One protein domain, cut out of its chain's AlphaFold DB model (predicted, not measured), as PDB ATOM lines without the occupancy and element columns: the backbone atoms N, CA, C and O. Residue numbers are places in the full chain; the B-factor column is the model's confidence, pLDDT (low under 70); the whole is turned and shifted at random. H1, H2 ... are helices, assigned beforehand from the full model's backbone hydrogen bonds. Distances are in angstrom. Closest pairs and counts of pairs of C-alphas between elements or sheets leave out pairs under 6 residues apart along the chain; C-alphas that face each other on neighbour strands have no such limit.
ATOM      1  N   VAL A  29      22.669  30.095 -14.757       93.00
ATOM      2  CA  VAL A  29      22.523  29.562 -13.394       93.00
ATOM      3  C   VAL A  29      22.815  30.642 -12.364       93.00
ATOM      4  O   VAL A  29      22.032  30.809 -11.433       93.00
ATOM      5  N   THR A  30      23.865  31.440 -12.556       93.38
ATOM      6  CA  THR A  30      24.176  32.561 -11.659       93.38
ATOM      7  C   THR A  30      23.035  33.580 -11.629       93.38
ATOM      8  O   THR A  30      22.658  34.061 -10.561       93.38
ATOM      9  N   ARG A  31      22.395  33.864 -12.773       92.69
ATOM     10  CA  ARG A  31      21.205  34.739 -12.803       92.69
ATOM     11  C   ARG A  31      20.039  34.154 -12.002       92.69
ATOM     12  O   ARG A  31      19.386  34.880 -11.255       92.69
ATOM     13  N   ALA A  32      19.777  32.856 -12.155       93.81
ATOM     14  CA  ALA A  32      18.730  32.170 -11.402       93.81
ATOM     15  C   ALA A  32      19.029  32.189  -9.895       93.81
ATOM     16  O   ALA A  32      18.154  32.540  -9.104       93.81
ATOM     17  N   ARG A  33      20.281  31.914  -9.512       95.06
ATOM     18  CA  ARG A  33      20.765  31.967  -8.132       95.06
ATOM     19  C   ARG A  33      20.467  33.314  -7.486       95.06
ATOM     20  O   ARG A  33      19.863  33.344  -6.422       95.06
ATOM     21  N   LEU A  34      20.829  34.421  -8.137       93.56
ATOM     22  CA  LEU A  34      20.604  35.771  -7.604       93.56
ATOM     23  C   LEU A  34      19.118  36.061  -7.343       93.56
ATOM     24  O   LEU A  34      18.783  36.634  -6.307       93.56
ATOM     25  N   ARG A  35      18.224  35.629  -8.243       93.75
ATOM     26  CA  ARG A  35      16.771  35.781  -8.052       93.75
ATOM     27  C   ARG A  35      16.272  34.962  -6.864       93.75
ATOM     28  O   ARG A  35      15.576  35.496  -6.009       93.75
ATOM     29  N   VAL A  36      16.681  33.697  -6.767       96.19
ATOM     30  CA  VAL A  36      16.291  32.831  -5.643       96.19
ATOM     31  C   VAL A  36      16.848  33.364  -4.325       96.19
ATOM     32  O   VAL A  36      16.156  33.347  -3.315       96.19
ATOM     33  N   GLU A  37      18.080  33.863  -4.306       95.44
ATOM     34  CA  GLU A  37      18.702  34.407  -3.101       95.44
ATOM     35  C   GLU A  37      18.026  35.682  -2.578       95.44
ATOM     36  O   GLU A  37      18.069  35.914  -1.368       95.44
ATOM     37  N   ALA A  38      17.381  36.462  -3.452       95.19
ATOM     38  CA  ALA A  38      16.555  37.604  -3.061       95.19
ATOM     39  C   ALA A  38      15.260  37.173  -2.343       95.19
ATOM     40  O   ALA A  38      14.789  37.872  -1.448       95.19
ATOM     41  N   GLU A  39      14.707  36.011  -2.697       96.94
ATOM     42  CA  GLU A  39      13.487  35.459  -2.090       96.94
ATOM     43  C   GLU A  39      13.778  34.545  -0.885       96.94
ATOM     44  O   GLU A  39      12.977  34.439   0.049       96.94
ATOM     45  N   VAL A  40      14.937  33.884  -0.888       96.00
ATOM     46  CA  VAL A  40      15.358  32.899   0.111       96.00
ATOM     47  C   VAL A  40      16.544  33.450   0.916       96.00
ATOM     48  O   VAL A  40      17.714  33.242   0.554       96.00
ATOM     49  N   PRO A  41      16.273  34.134   2.046       94.00
ATOM     50  CA  PRO A  41      17.323  34.641   2.921       94.00
ATOM     51  C   PRO A  41      18.142  33.496   3.523       94.00
ATOM     52  O   PRO A  41      17.667  32.365   3.640       94.00
ATOM     53  N   SER A  42      19.367  33.800   3.956       93.19
ATOM     54  CA  SER A  42      20.340  32.815   4.453       93.19
ATOM     55  C   SER A  42      19.798  31.894   5.548       93.19
ATOM     56  O   SER A  42      20.067  30.699   5.519       93.19
ATOM     57  N   ALA A  43      18.955  32.409   6.448       95.88
ATOM     58  CA  ALA A  43      18.322  31.629   7.516       95.88
ATOM     59  C   ALA A  43      17.413  30.485   7.017       95.88
ATOM     60  O   ALA A  43      17.092  29.580   7.783       95.88
ATOM     61  N   ARG A  44      16.975  30.522   5.751       95.88
ATOM     62  CA  ARG A  44      16.121  29.498   5.121       95.88
ATOM     63  C   ARG A  44      16.894  28.587   4.165       95.88
ATOM     64  O   ARG A  44      16.296  27.700   3.560       95.88
ATOM     65  N   ARG A  45      18.204  28.800   4.009       96.12
ATOM     66  CA  ARG A  45      19.060  28.000   3.129       96.12
ATOM     67  C   ARG A  45      19.504  26.744   3.875       96.12
ATOM     68  O   ARG A  45      20.044  26.817   4.974       96.12
ATOM     69  N   GLY A  46      19.234  25.585   3.281       96.19
ATOM     70  CA  GLY A  46      19.607  24.292   3.849       96.19
ATOM     71  C   GLY A  46      21.105  23.981   3.720       96.19
ATOM     72  O   GLY A  46      21.837  24.676   3.008       96.19
ATOM     73  N   PRO A  47      21.574  22.904   4.373       96.75
ATOM     74  CA  PRO A  47      22.939  22.421   4.196       96.75
ATOM     75  C   PRO A  47      23.214  22.116   2.717       96.75
ATOM     76  O   PRO A  47      22.402  21.495   2.038       96.75
ATOM     77  N   GLY A  48      24.369  22.557   2.216       95.56
ATOM     78  CA  GLY A  48      24.777  22.322   0.829       95.56
ATOM     79  C   GLY A  48      24.221  23.309  -0.203       95.56
ATOM     80  O   GLY A  48      24.547  23.156  -1.376       95.56
ATOM     81  N   TRP A  49      23.466  24.338   0.207       96.88
ATOM     82  CA  TRP A  49      22.918  25.366  -0.691       96.88
ATOM     83  C   TRP A  49      23.972  25.961  -1.636       96.88
ATOM     84  O   TRP A  49      23.835  25.885  -2.855       96.88
ATOM     85  N   ASP A  50      25.060  26.504  -1.085       95.94
ATOM     86  CA  ASP A  50      26.124  27.128  -1.882       95.94
ATOM     87  C   ASP A  50      26.866  26.136  -2.776       95.94
ATOM     88  O   ASP A  50      27.240  26.471  -3.899       95.94
ATOM     89  N   ARG A  51      27.073  24.909  -2.280       97.25
ATOM     90  CA  ARG A  51      27.731  23.835  -3.034       97.25
ATOM     91  C   ARG A  51      26.894  23.450  -4.251       97.25
ATOM     92  O   ARG A  51      27.446  23.359  -5.337       97.25
ATOM     93  N   HIS A  52      25.585  23.282  -4.075       96.94
ATOM     94  CA  HIS A  52      24.669  22.926  -5.154       96.94
ATOM     95  C   HIS A  52      24.661  23.978  -6.267       96.94
ATOM     96  O   HIS A  52      24.818  23.636  -7.437       96.94
ATOM     97  N   TRP A  53      24.552  25.261  -5.907       97.00
ATOM     98  CA  TRP A  53      24.609  26.340  -6.893       97.00
ATOM     99  C   TRP A  53      25.934  26.367  -7.656       97.00
ATOM    100  O   TRP A  53      25.917  26.465  -8.879       97.00
ATOM    101  N   ARG A  54      27.067  26.206  -6.959       95.38
ATOM    102  CA  ARG A  54      28.390  26.153  -7.602       95.38
ATOM    103  C   ARG A  54      28.544  24.975  -8.560       95.38
ATOM    104  O   ARG A  54      29.162  25.124  -9.606       95.38
ATOM    105  N   GLU A  55      27.997  23.810  -8.219       96.44
ATOM    106  CA  GLU A  55      28.019  22.651  -9.119       96.44
ATOM    107  C   GLU A  55      27.254  22.942 -10.412       96.44
ATOM    108  O   GLU A  55      27.759  22.661 -11.495       96.44
ATOM    109  N   LEU A  56      26.070  23.555 -10.316       95.06
ATOM    110  CA  LEU A  56      25.285  23.951 -11.488       95.06
ATOM    111  C   LEU A  56      26.001  25.010 -12.339       95.06
ATOM    112  O   LEU A  56      25.974  24.922 -13.565       95.06
ATOM    113  N   GLU A  57      26.655  25.986 -11.705       93.56
ATOM    114  CA  GLU A  57      27.449  27.006 -12.400       93.56
ATOM    115  C   GLU A  57      28.583  26.356 -13.208       93.56
ATOM    116  O   GLU A  57      28.691  26.609 -14.410       93.56
ATOM    117  N   ALA A  58      29.331  25.435 -12.589       92.12
ATOM    118  CA  ALA A  58      30.420  24.698 -13.229       92.12
ATOM    119  C   ALA A  58      29.947  23.807 -14.389       92.12
ATOM    120  O   ALA A  58      30.623  23.712 -15.413       92.12
ATOM    121  N   TYR A  59      28.772  23.175 -14.271       88.81
ATOM    122  CA  TYR A  59      28.210  22.391 -15.375       88.81
ATOM    123  C   TYR A  59      27.975  23.248 -16.621       88.81
ATOM    124  O   TYR A  59      28.302  22.815 -17.726       88.81
ATOM    125  N   VAL A  60      27.455  24.466 -16.467       87.00
ATOM    126  CA  VAL A  60      27.217  25.358 -17.611       87.00
ATOM    127  C   VAL A  60      28.518  25.876 -18.217       87.00
ATOM    128  O   VAL A  60      28.637  25.912 -19.440       87.00
ATOM    129  N   GLU A  61      29.506  26.210 -17.389       82.06
ATOM    130  CA  GLU A  61      30.836  26.611 -17.868       82.06
ATOM    131  C   GLU A  61      31.504  25.479 -18.661       82.06
ATOM    132  O   GLU A  61      31.955  25.699 -19.784       82.06
ATOM    133  N   SER A  62      31.444  24.240 -18.162       77.25
ATOM    134  CA  SER A  62      31.985  23.075 -18.879       77.25
ATOM    135  C   SER A  62      31.284  22.810 -20.220       77.25
ATOM    136  O   SER A  62      31.924  22.420 -21.195       77.25
ATOM    137  N   LEU A  63      29.974  23.059 -20.319       73.12
ATOM    138  CA  LEU A  63      29.236  22.925 -21.581       73.12
ATOM    139  C   LEU A  63      29.629  24.004 -22.597       73.12
ATOM    140  O   LEU A  63      29.672  23.718 -23.795       73.12
ATOM    141  N   ALA A  64      29.937  25.218 -22.136       63.56
ATOM    142  CA  ALA A  64      30.444  26.286 -22.993       63.56
ATOM    143  C   ALA A  64      31.829  25.935 -23.571       63.56
ATOM    144  O   ALA A  64      32.072  26.165 -24.756       63.56
ATOM    145  N   GLU A  65      32.698  25.300 -22.780       62.78
ATOM    146  CA  GLU A  65      34.000  24.797 -23.246       62.78
ATOM    147  C   GLU A  65      33.849  23.708 -24.323       62.78
ATOM    148  O   GLU A  65      34.561  23.726 -25.327       62.78
ATOM    149  N   TRP A  66      32.882  22.796 -24.169       56.50
ATOM    150  CA  TRP A  66      32.609  21.743 -25.158       56.50
ATOM    151  C   TRP A  66      32.035  22.279 -26.477       56.50
ATOM    152  O   TRP A  66      32.382  21.765 -27.539       56.50
ATOM    153  N   GLN A  67      31.189  23.313 -26.446       59.44
ATOM    154  CA  GLN A  67      30.644  23.931 -27.667       59.44
ATOM    155  C   GLN A  67      31.657  24.833 -28.394       59.44
ATOM    156  O   GLN A  67      31.500  25.079 -29.590       59.44
ATOM    157  N   GLY A  68      32.711  25.288 -27.706       58.66
ATOM    158  CA  GLY A  68      33.860  25.987 -28.299       58.66
ATOM    159  C   GLY A  68      34.913  25.058 -28.920       58.66
ATOM    160  O   GLY A  68      35.841  25.526 -29.583       58.66
TER     161      GLY A  68
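What this domain is: This is residues 29 to 68 of the 73 residues of an uncharacterized protein of Sphingomonadales bacterium (UniProt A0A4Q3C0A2). This is an open helical hairpin with unequal arms: a short helix, H1, and a longer one, H2, joined by a looping link, with the two helices coming closest where the first residue of H1 meets the middle stretch of H2 and spreading apart toward the link. The turn sticks out at one end with residues 38 to 44, and the tail of H2 with Gly 68, residues 62 to 68, sticks out at the other. The printed part has 40 residues with two named helices, H1 then H2, and no named strand, and its class is all helix. It is loose, with a radius of gyration of the C-alphas of 12.1 A and spans of 39 by 19 by 6 A.

Where its parts are: H1 takes residues 29 to 39 and is 15.6 A long from first to last C-alpha, beginning at C-alpha 29 at (22.523, 29.562, -13.394). After a link of 9 residues, H2 takes residues 49 to 67 and is 28.1 A long, from C-alpha 49 at (22.918, 25.366, -0.691) to C-alpha 67 at (30.644, 23.931, -27.667).

How they stand to each other: H1 and H2 form a helical hairpin and run opposite ways at a shallow tilt of 24 degrees. They touch, with 7 pairs of C-alphas within 8 A, and H2 does so with residues 53 to 60 alone. Their closest C-alphas, those of Val 29 and Glu 57, are 5.6 A apart, while the centres are 14.5 A apart. In H1 and H2 every O i to N i+4 pair is within hydrogen-bond range.

The domain as a whole: The two C-alphas farthest apart, those of Ala 43 and Gly 68, are 39.4 A apart. The printed part has no cut, and the link from H1 to H2 is short. The mean pLDDT of the printed part is 89.1, and residues 64 to 68 are under 70.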